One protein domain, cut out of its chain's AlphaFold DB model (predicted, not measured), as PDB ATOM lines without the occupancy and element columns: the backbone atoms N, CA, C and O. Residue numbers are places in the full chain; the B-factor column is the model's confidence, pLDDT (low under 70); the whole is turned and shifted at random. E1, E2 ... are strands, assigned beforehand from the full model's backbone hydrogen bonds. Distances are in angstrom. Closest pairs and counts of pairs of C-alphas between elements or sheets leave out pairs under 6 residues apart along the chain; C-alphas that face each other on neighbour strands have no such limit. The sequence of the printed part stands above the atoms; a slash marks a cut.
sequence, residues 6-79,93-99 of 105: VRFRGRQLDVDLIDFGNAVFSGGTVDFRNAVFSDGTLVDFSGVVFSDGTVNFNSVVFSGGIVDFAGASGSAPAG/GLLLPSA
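Overview. This is residues 6 to 79 and 93 to 99 of the 105 residues of the protein "Pentapeptide repeat protein" of Streptomyces sp. Ag82_O1-15 (UniProt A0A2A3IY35). With little regular structure, the chain winds in stacked turns, a short solenoid: E1, E4 and E7 along one wall, E2 and E5 along the opposite wall, E3 and E6 at one end. The 81 printed residues have seven named strands, E1 to E7, in three parallel sheets, E1 E4 E7, E2 E5 and E3 E6; the class is all strand, with 21 residues in named elements. The whole is compact, radius of gyration of the C-alphas 11.6 A, spans 28 by 20 by 18 A.

Arrangement. Inner strand E4, residues 42 to 44, is parallel to edge strands E1, residues 17 to 19, and E7, residues 66 to 68, both at 8 degrees; N 18 and O 42, and N 43 and O 66, are within hydrogen-bond range at 2.8 A. E2, residues 29 to 31, is parallel to E5, residues 54 to 56, at 3 degrees, with N 30 and O 54 at 2.9 A. E3, residues 36 to 38, is parallel to E6, residues 61 to 63, at 11 degrees, with N 37 and O 61 at 2.9 A.

Along the chain. E1, 6.1 A long, begins at C-alpha 17 (67.625, 104.051, 103.933); E7, 6.4 A, ends at C-alpha 68 (57.619, 108.840, 102.434).

Size, cuts and confidence. C-alphas 79 and 93 stand 15.7 A apart across the cut. No printed residue is under 70 in pLDDT.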
ATOM      1  N   VAL A   6      62.802  95.036  91.600       89.25
ATOM      2  CA  VAL A   6      63.387  94.937  92.945       89.25
ATOM      3  C   VAL A   6      62.435  94.166  93.863       89.25
ATOM      4  O   VAL A   6      61.214  94.308  93.786       89.25
ATOM      5  N   ARG A   7      62.980  93.283  94.710       90.44
ATOM      6  CA  ARG A   7      62.194  92.409  95.593       90.44
ATOM      7  C   ARG A   7      62.630  92.482  97.039       90.44
ATOM      8  O   ARG A   7      63.756  92.116  97.359       90.44
ATOM      9  N   PHE A   8      61.648  92.728  97.893       91.31
ATOM     10  CA  PHE A   8      61.749  92.618  99.343       91.31
ATOM     11  C   PHE A   8      60.669  91.704  99.931       91.31
ATOM     12  O   PHE A   8      60.480  91.657 101.141       91.31
ATOM     13  N   ARG A   9      59.952  90.956  99.083       91.62
ATOM     14  CA  ARG A   9      58.846  90.093  99.499       91.62
ATOM     15  C   ARG A   9      59.240  89.176 100.665       91.62
ATOM     16  O   ARG A   9      60.168  88.379 100.530       91.62
ATOM     17  N   GLY A  10      58.496  89.260 101.770       89.31
ATOM     18  CA  GLY A  10      58.701  88.453 102.978       89.31
ATOM     19  C   GLY A  10      59.964  88.789 103.776       89.31
ATOM     20  O   GLY A  10      60.356  88.000 104.631       89.31
ATOM     21  N   ARG A  11      60.650  89.897 103.468       91.62
ATOM     22  CA  ARG A  11      61.865  90.307 104.178       91.62
ATOM     23  C   ARG A  11      61.518  91.203 105.359       91.62
ATOM     24  O   ARG A  11      60.685  92.097 105.237       91.62
ATOM     25  N   GLN A  12      62.218  90.992 106.467       89.50
ATOM     26  CA  GLN A  12      62.392  92.031 107.470       89.50
ATOM     27  C   GLN A  12      63.459  92.993 106.953       89.50
ATOM     28  O   GLN A  12      64.542  92.560 106.552       89.50
ATOM     29  N   LEU A  13      63.108  94.269 106.892       87.00
ATOM     30  CA  LEU A  13      63.997  95.338 106.484       87.00
ATOM     31  C   LEU A  13      64.446  96.067 107.741       87.00
ATOM     32  O   LEU A  13      63.619  96.551 108.509       87.00
ATOM     33  N   ASP A  14      65.759  96.042 107.924       87.50
ATOM     34  CA  ASP A  14      66.508  96.642 109.021       87.50
ATOM     35  C   ASP A  14      67.727  97.322 108.387       87.50
ATOM     36  O   ASP A  14      68.837  96.788 108.341       87.50
ATOM     37  N   VAL A  15      67.442  98.411 107.680       85.69
ATOM     38  CA  VAL A  15      68.410  99.218 106.932       85.69
ATOM     39  C   VAL A  15      68.057 100.678 107.135       85.69
ATOM     40  O   VAL A  15      66.877 100.998 107.194       85.69
ATOM     41  N   ASP A  16      69.047 101.563 107.163       88.94
ATOM     42  CA  ASP A  16      68.788 102.981 107.443       88.94
ATOM     43  C   ASP A  16      67.953 103.654 106.342       88.94
ATOM     44  O   ASP A  16      67.038 104.422 106.632       88.94
ATOM     45  N   LEU A  17      68.252 103.371 105.067       91.19
ATOM     46  CA  LEU A  17      67.625 104.051 103.933       91.19
ATOM     47  C   LEU A  17      67.498 103.155 102.694       91.19
ATOM     48  O   LEU A  17      68.462 102.531 102.247       91.19
ATOM     49  N   ILE A  18      66.313 103.177 102.086       91.69
ATOM     50  CA  ILE A  18      66.043 102.729 100.720       91.69
ATOM     51  C   ILE A  18      65.521 103.938  99.933       91.69
ATOM     52  O   ILE A  18      64.397 104.379 100.154       91.69
ATOM     53  N   ASP A  19      66.326 104.467  99.016       92.38
ATOM     54  CA  ASP A  19      66.038 105.717  98.300       92.38
ATOM     55  C   ASP A  19      65.573 105.466  96.852       92.38
ATOM     56  O   ASP A  19      66.291 104.877  96.037       92.38
ATOM     57  N   PHE A  20      64.359 105.924  96.543       91.44
ATOM     58  CA  PHE A  20      63.776 106.012  95.203       91.44
ATOM     59  C   PHE A  20      63.320 107.443  94.857       91.44
ATOM     60  O   PHE A  20      62.548 107.630  93.907       91.44
ATOM     61  N   GLY A  21      63.764 108.447  95.614       91.56
ATOM     62  CA  GLY A  21      63.353 109.836  95.482       91.56
ATOM     63  C   GLY A  21      63.550 110.371  94.064       91.56
ATOM     64  O   GLY A  21      64.546 110.098  93.390       91.56
ATOM     65  N   ASN A  22      62.572 111.139  93.583       90.75
ATOM     66  CA  ASN A  22      62.541 111.750  92.248       90.75
ATOM     67  C   ASN A  22      62.660 110.759  91.070       90.75
ATOM     68  O   ASN A  22      62.889 111.164  89.924       90.75
ATOM     69  N   ALA A  23      62.510 109.453  91.309       90.06
ATOM     70  CA  ALA A  23      62.507 108.474  90.236       90.06
ATOM     71  C   ALA A  23      61.217 108.560  89.398       90.06
ATOM     72  O   ALA A  23      60.167 109.039  89.821       90.06
ATOM     73  N   VAL A  24      61.293 108.041  88.174       89.56
ATOM     74  CA  VAL A  24      60.130 107.856  87.297       89.56
ATOM     75  C   VAL A  24      59.957 106.365  87.073       89.56
ATOM     76  O   VAL A  24      60.852 105.728  86.510       89.56
ATOM     77  N   PHE A  25      58.827 105.820  87.513       84.94
ATOM     78  CA  PHE A  25      58.447 104.417  87.381       84.94
ATOM     79  C   PHE A  25      57.528 104.245  86.164       84.94
ATOM     80  O   PHE A  25      56.334 104.544  86.213       84.94
ATOM     81  N   SER A  26      58.093 103.743  85.065       82.44
ATOM     82  CA  SER A  26      57.425 103.623  83.758       82.44
ATOM     83  C   SER A  26      57.379 102.182  83.228       82.44
ATOM     84  O   SER A  26      57.314 101.968  82.023       82.44
ATOM     85  N   GLY A  27      57.490 101.187  84.114       77.62
ATOM     86  CA  GLY A  27      57.434  99.764  83.747       77.62
ATOM     87  C   GLY A  27      58.143  98.810  84.717       77.62
ATOM     88  O   GLY A  27      57.936  97.602  84.642       77.62
ATOM     89  N   GLY A  28      58.954  99.329  85.648       78.50
ATOM     90  CA  GLY A  28      59.574  98.531  86.712       78.50
ATOM     91  C   GLY A  28      58.609  98.158  87.844       78.50
ATOM     92  O   GLY A  28      57.572  98.799  88.041       78.50
ATOM     93  N   THR A  29      58.973  97.137  88.624       83.69
ATOM     94  CA  THR A  29      58.175  96.674  89.774       83.69
ATOM     95  C   THR A  29      59.010  96.605  91.046       83.69
ATOM     96  O   THR A  29      60.069  95.973  91.058       83.69
ATOM     97  N   VAL A  30      58.493  97.160  92.143       88.81
ATOM     98  CA  VAL A  30      59.040  96.967  93.495       88.81
ATOM     99  C   VAL A  30      58.036  96.178  94.333       88.81
ATOM    100  O   VAL A  30      56.884  96.575  94.496       88.81
ATOM    101  N   ASP A  31      58.453  95.016  94.833       90.69
ATOM    102  CA  ASP A  31      57.578  94.080  95.550       90.69
ATOM    103  C   ASP A  31      57.941  94.015  97.042       90.69
ATOM    104  O   ASP A  31      58.921  93.357  97.405       90.69
ATOM    105  N   PHE A  32      57.133  94.667  97.889       91.12
ATOM    106  CA  PHE A  32      57.224  94.659  99.358       91.12
ATOM    107  C   PHE A  32      56.197  93.730 100.017       91.12
ATOM    108  O   PHE A  32      55.950  93.829 101.218       91.12
ATOM    109  N   ARG A  33      55.564  92.819  99.270       90.62
ATOM    110  CA  ARG A  33      54.516  91.972  99.854       90.62
ATOM    111  C   ARG A  33      55.015  91.196 101.065       90.62
ATOM    112  O   ARG A  33      56.059  90.551 100.990       90.62
ATOM    113  N   ASN A  34      54.244  91.188 102.148       89.81
ATOM    114  CA  ASN A  34      54.617  90.530 103.409       89.81
ATOM    115  C   ASN A  34      55.953  91.015 104.008       89.81
ATOM    116  O   ASN A  34      56.549  90.289 104.802       89.81
ATOM    117  N   ALA A  35      56.485  92.165 103.581       90.44
ATOM    118  CA  ALA A  35      57.684  92.723 104.192       90.44
ATOM    119  C   ALA A  35      57.348  93.352 105.551       90.44
ATOM    120  O   ALA A  35      56.209  93.754 105.806       90.44
ATOM    121  N   VAL A  36      58.354  93.438 106.414       89.50
ATOM    122  CA  VAL A  36      58.268  94.119 107.706       89.50
ATOM    123  C   VAL A  36      59.255  95.275 107.685       89.50
ATOM    124  O   VAL A  36      60.448  95.042 107.500       89.50
ATOM    125  N   PHE A  37      58.766  96.500 107.861       87.06
ATOM    126  CA  PHE A  37      59.609  97.674 108.068       87.06
ATOM    127  C   PHE A  37      59.825  97.862 109.570       87.06
ATOM    128  O   PHE A  37      58.891  98.243 110.286       87.06
ATOM    129  N   SER A  38      61.026  97.535 110.043       86.69
ATOM    130  CA  SER A  38      61.419  97.692 111.445       86.69
ATOM    131  C   SER A  38      61.740  99.153 111.783       86.69
ATOM    132  O   SER A  38      61.883  99.993 110.889       86.69
ATOM    133  N   ASP A  39      61.838  99.451 113.080       86.81
ATOM    134  CA  ASP A  39      62.306 100.741 113.595       86.81
ATOM    135  C   ASP A  39      63.575 101.210 112.866       86.81
ATOM    136  O   ASP A  39      64.484 100.426 112.604       86.81
ATOM    137  N   GLY A  40      63.630 102.498 112.527       82.75
ATOM    138  CA  GLY A  40      64.791 103.105 111.867       82.75
ATOM    139  C   GLY A  40      64.863 102.904 110.350       82.75
ATOM    140  O   GLY A  40      65.651 103.587 109.707       82.75
ATOM    141  N   THR A  41      64.012 102.055 109.758       90.38
ATOM    142  CA  THR A  41      63.974 101.908 108.295       90.38
ATOM    143  C   THR A  41      63.250 103.069 107.630       90.38
ATOM    144  O   THR A  41      62.050 103.239 107.846       90.38
ATOM    145  N   LEU A  42      63.944 103.825 106.775       90.50
ATOM    146  CA  LEU A  42      63.356 104.860 105.920       90.50
ATOM    147  C   LEU A  42      63.292 104.387 104.461       90.50
ATOM    148  O   LEU A  42      64.298 103.979 103.886       90.50
ATOM    149  N   VAL A  43      62.119 104.471 103.839       91.38
ATOM    150  CA  VAL A  43      61.944 104.258 102.397       91.38
ATOM    151  C   VAL A  43      61.442 105.548 101.763       91.38
ATOM    152  O   VAL A  43      60.318 105.977 102.028       91.38
ATOM    153  N   ASP A  44      62.271 106.165 100.930       93.12
ATOM    154  CA  ASP A  44      61.983 107.455 100.308       93.12
ATOM    155  C   ASP A  44      61.433 107.271  98.883       93.12
ATOM    156  O   ASP A  44      62.103 106.737  98.000       93.12
ATOM    157  N   PHE A  45      60.196 107.711  98.665       93.00
ATOM    158  CA  PHE A  45      59.517 107.843  97.372       93.00
ATOM    159  C   PHE A  45      59.093 109.299  97.113       93.00
ATOM    160  O   PHE A  45      58.165 109.563  96.336       93.00
ATOM    161  N   SER A  46      59.734 110.264  97.767       92.62
ATOM    162  CA  SER A  46      59.405 111.673  97.620       92.62
ATOM    163  C   SER A  46      59.630 112.152  96.182       92.62
ATOM    164  O   SER A  46      60.590 111.779  95.503       92.62
ATOM    165  N   GLY A  47      58.682 112.933  95.662       92.31
ATOM    166  CA  GLY A  47      58.727 113.472  94.296       92.31
ATOM    167  C   GLY A  47      58.672 112.429  93.171       92.31
ATOM    168  O   GLY A  47      58.917 112.766  92.013       92.31
ATOM    169  N   VAL A  48      58.378 111.163  93.476       92.31
ATOM    170  CA  VAL A  48      58.375 110.092  92.477       92.31
ATOM    171  C   VAL A  48      57.160 110.192  91.538       92.31
ATOM    172  O   VAL A  48      56.066 110.606  91.938       92.31
ATOM    173  N   VAL A  49      57.323 109.768  90.284       91.12
ATOM    174  CA  VAL A  49      56.228 109.710  89.299       91.12
ATOM    175  C   VAL A  49      55.902 108.256  88.960       91.12
ATOM    176  O   VAL A  49      56.736 107.548  88.390       91.12
ATOM    177  N   PHE A  50      54.677 107.818  89.271       86.38
ATOM    178  CA  PHE A  50      54.143 106.502  88.902       86.38
ATOM    179  C   PHE A  50      53.278 106.610  87.642       86.38
ATOM    180  O   PHE A  50      52.103 106.963  87.720       86.38
ATOM    181  N   SER A  51      53.859 106.316  86.475       81.00
ATOM    182  CA  SER A  51      53.133 106.331  85.195       81.00
ATOM    183  C   SER A  51      52.666 104.935  84.781       81.00
ATOM    184  O   SER A  51      51.489 104.762  84.509       81.00
ATOM    185  N   ASP A  52      53.575 103.948  84.800       79.50
ATOM    186  CA  ASP A  52      53.308 102.554  84.382       79.50
ATOM    187  C   ASP A  52      54.041 101.504  85.247       79.50
ATOM    188  O   ASP A  52      53.922 100.296  85.037       79.50
ATOM    189  N   GLY A  53      54.854 101.937  86.217       70.56
ATOM    190  CA  GLY A  53      55.492 101.033  87.172       70.56
ATOM    191  C   GLY A  53      54.598 100.730  88.371       70.56
ATOM    192  O   GLY A  53      53.702 101.493  88.723       70.56
ATOM    193  N   THR A  54      54.856  99.600  89.019       81.62
ATOM    194  CA  THR A  54      54.043  99.108  90.140       81.62
ATOM    195  C   THR A  54      54.873  98.962  91.402       81.62
ATOM    196  O   THR A  54      55.920  98.318  91.406       81.62
ATOM    197  N   VAL A  55      54.366  99.491  92.512       87.25
ATOM    198  CA  VAL A  55      54.869  99.163  93.849       87.25
ATOM    199  C   VAL A  55      53.766  98.430  94.596       87.25
ATOM    200  O   VAL A  55      52.601  98.827  94.543       87.25
ATOM    201  N   ASN A  56      54.108  97.309  95.227       88.06
ATOM    202  CA  ASN A  56      53.134  96.453  95.894       88.06
ATOM    203  C   ASN A  56      53.416  96.366  97.394       88.06
ATOM    204  O   ASN A  56      54.427  95.786  97.793       88.06
ATOM    205  N   PHE A  57      52.488  96.894  98.194       86.75
ATOM    206  CA  PHE A  57      52.525  96.912  99.660       86.75
ATOM    207  C   PHE A  57      51.523  95.948 100.308       86.75
ATOM    208  O   PHE A  57      51.246  96.056 101.502       86.75
ATOM    209  N   ASN A  58      50.946  95.001  99.560       86.25
ATOM    210  CA  ASN A  58      49.967  94.083 100.142       86.25
ATOM    211  C   ASN A  58      50.563  93.320 101.333       86.25
ATOM    212  O   ASN A  58      51.615  92.684 101.220       86.25
ATOM    213  N   SER A  59      49.842  93.360 102.457       86.62
ATOM    214  CA  SER A  59      50.211  92.682 103.704       86.62
ATOM    215  C   SER A  59      51.571  93.110 104.271       86.62
ATOM    216  O   SER A  59      52.232  92.313 104.932       86.62
ATOM    217  N   VAL A  60      52.011  94.343 104.004       85.19
ATOM    218  CA  VAL A  60      53.197  94.905 104.659       85.19
ATOM    219  C   VAL A  60      52.892  95.220 106.127       85.19
ATOM    220  O   VAL A  60      51.772  95.606 106.467       85.19
ATOM    221  N   VAL A  61      53.888  95.070 106.996       85.00
ATOM    222  CA  VAL A  61      53.790  95.433 108.414       85.00
ATOM    223  C   VAL A  61      54.710  96.615 108.691       85.00
ATOM    224  O   VAL A  61      55.916  96.535 108.460       85.00
ATOM    225  N   PHE A  62      54.145  97.700 109.217       80.81
ATOM    226  CA  PHE A  62      54.898  98.843 109.727       80.81
ATOM    227  C   PHE A  62      55.118  98.652 111.228       80.81
ATOM    228  O   PHE A  62      54.173  98.738 112.008       80.81
ATOM    229  N   SER A  63      56.358  98.373 111.625       83.06
ATOM    230  CA  SER A  63      56.778  98.220 113.022       83.06
ATOM    231  C   SER A  63      57.806  99.294 113.388       83.06
ATOM    232  O   SER A  63      58.815  98.979 114.012       83.06
ATOM    233  N   GLY A  64      57.553 100.534 112.944       81.44
ATOM    234  CA  GLY A  64      58.366 101.717 113.252       81.44
ATOM    235  C   GLY A  64      59.172 102.313 112.098       81.44
ATOM    236  O   GLY A  64      59.782 103.369 112.263       81.44
ATOM    237  N   GLY A  65      59.151 101.684 110.922       84.69
ATOM    238  CA  GLY A  65      59.724 102.263 109.707       84.69
ATOM    239  C   GLY A  65      58.877 103.398 109.115       84.69
ATOM    240  O   GLY A  65      57.658 103.445 109.290       84.69
ATOM    241  N   ILE A  66      59.534 104.292 108.377       88.00
ATOM    242  CA  ILE A  66      58.939 105.429 107.672       88.00
ATOM    243  C   ILE A  66      58.944 105.141 106.170       88.00
ATOM    244  O   ILE A  66      59.955 104.719 105.615       88.00
ATOM    245  N   VAL A  67      57.823 105.399 105.502       89.75
ATOM    246  CA  VAL A  67      57.720 105.381 104.041       89.75
ATOM    247  C   VAL A  67      57.146 106.717 103.582       89.75
ATOM    248  O   VAL A  67      56.003 107.054 103.906       89.75
ATOM    249  N   ASP A  68      57.947 107.476 102.839       91.19
ATOM    250  CA  ASP A  68      57.619 108.840 102.434       91.19
ATOM    251  C   ASP A  68      57.228 108.928 100.954       91.19
ATOM    252  O   ASP A  68      58.049 108.697 100.078       91.19
ATOM    253  N   PHE A  69      55.976 109.289 100.666       91.12
ATOM    254  CA  PHE A  69      55.474 109.599  99.321       91.12
ATOM    255  C   PHE A  69      55.176 111.094  99.135       91.12
ATOM    256  O   PHE A  69      54.362 111.473  98.286       91.12
ATOM    257  N   ALA A  70      55.761 111.983  99.938       90.38
ATOM    258  CA  ALA A  70      55.544 113.417  99.814       90.38
ATOM    259  C   ALA A  70      55.865 113.902  98.392       90.38
ATOM    260  O   ALA A  70      56.944 113.682  97.849       90.38
ATOM    261  N   GLY A  71      54.899 114.563  97.751       90.81
ATOM    262  CA  GLY A  71      55.049 115.040  96.374       90.81
ATOM    263  C   GLY A  71      55.015 113.947  95.298       90.81
ATOM    264  O   GLY A  71      55.188 114.276  94.128       90.81
ATOM    265  N   ALA A  72      54.765 112.682  95.655       91.31
ATOM    266  CA  ALA A  72      54.539 111.631  94.672       91.31
ATOM    267  C   ALA A  72      53.277 111.912  93.838       91.31
ATOM    268  O   ALA A  72      52.297 112.490  94.322       91.31
ATOM    269  N   SER A  73      53.301 111.487  92.577       90.88
ATOM    270  CA  SER A  73      52.205 111.690  91.625       90.88
ATOM    271  C   SER A  73      51.921 110.440  90.790       90.88
ATOM    272  O   SER A  73      52.727 109.508  90.739       90.88
ATOM    273  N   GLY A  74      50.755 110.420  90.137       87.56
ATOM    274  CA  GLY A  74      50.250 109.261  89.400       87.56
ATOM    275  C   GLY A  74      49.334 108.379  90.248       87.56
ATOM    276  O   GLY A  74      48.714 108.857  91.203       87.56
ATOM    277  N   SER A  75      49.227 107.101  89.891       84.75
ATOM    278  CA  SER A  75      48.372 106.146  90.604       84.75
ATOM    279  C   SER A  75      49.013 105.675  91.908       84.75
ATOM    280  O   SER A  75      50.191 105.319  91.942       84.75
ATOM    281  N   ALA A  76      48.217 105.630  92.978       84.12
ATOM    282  CA  ALA A  76      48.668 105.121  94.266       84.12
ATOM    283  C   ALA A  76      49.094 103.638  94.165       84.12
ATOM    284  O   ALA A  76      48.395 102.838  93.531       84.12
ATOM    285  N   PRO A  77      50.202 103.236  94.813       85.25
ATOM    286  CA  PRO A  77      50.625 101.844  94.898       85.25
ATOM    287  C   PRO A  77      49.546 100.904  95.449       85.25
ATOM    288  O   PRO A  77      48.818 101.222  96.396       85.25
ATOM    289  N   ALA A  78      49.498  99.687  94.906       82.81
ATOM    290  CA  ALA A  78      48.579  98.660  95.377       82.81
ATOM    291  C   ALA A  78      48.874  98.297  96.842       82.81
ATOM    292  O   ALA A  78      50.032  98.148  97.243       82.81
ATOM    293  N   GLY A  79      47.818  98.129  97.638       78.94
ATOM    294  CA  GLY A  79      47.922  97.790  99.059       78.94
ATOM    295  C   GLY A  79      48.060  98.988  99.999       78.94
ATOM    296  O   GLY A  79      47.763  98.828 101.176       78.94
ATOM    297  N   GLY A  93      54.438 106.757 110.443       76.75
ATOM    298  CA  GLY A  93      55.532 106.676 109.473       76.75
ATOM    299  C   GLY A  93      55.104 106.627 108.002       76.75
ATOM    300  O   GLY A  93      55.974 106.719 107.147       76.75
ATOM    301  N   LEU A  94      53.810 106.547 107.666       84.50
ATOM    302  CA  LEU A  94      53.358 106.613 106.271       84.50
ATOM    303  C   LEU A  94      52.951 108.042 105.875       84.50
ATOM    304  O   LEU A  94      51.920 108.556 106.319       84.50
ATOM    305  N   LEU A  95      53.727 108.671 104.990       86.75
ATOM    306  CA  LEU A  95      53.430 110.002 104.453       86.75
ATOM    307  C   LEU A  95      52.894 109.873 103.026       86.75
ATOM    308  O   LEU A  95      53.570 109.352 102.151       86.75
ATOM    309  N   LEU A  96      51.667 110.343 102.785       86.44
ATOM    310  CA  LEU A  96      51.010 110.276 101.473       86.44
ATOM    311  C   LEU A  96      50.904 111.661 100.813       86.44
ATOM    312  O   LEU A  96      50.781 112.666 101.518       86.44
ATOM    313  N   PRO A  97      50.865 111.763  99.476       87.69
ATOM    314  CA  PRO A  97      50.469 112.994  98.803       87.69
ATOM    315  C   PRO A  97      48.968 113.248  99.010       87.69
ATOM    316  O   PRO A  97      48.173 112.323  99.181       87.69
ATOM    317  N   SER A  98      48.548 114.517  98.992       82.44
ATOM    318  CA  SER A  98      47.140 114.909  99.199       82.44
ATOM    319  C   SER A  98      46.180 114.251  98.209       82.44
ATOM    320  O   SER A  98      45.087 113.869  98.614       82.44
ATOM    321  N   ALA A  99      46.612 114.057  96.960       81.81
ATOM    322  CA  ALA A  99      45.830 113.408  95.912       81.81
ATOM    323  C   ALA A  99      45.418 111.965  96.260       81.81
ATOM    324  O   ALA A  99      44.341 111.531  95.878       81.81
TER     325      ALA A  99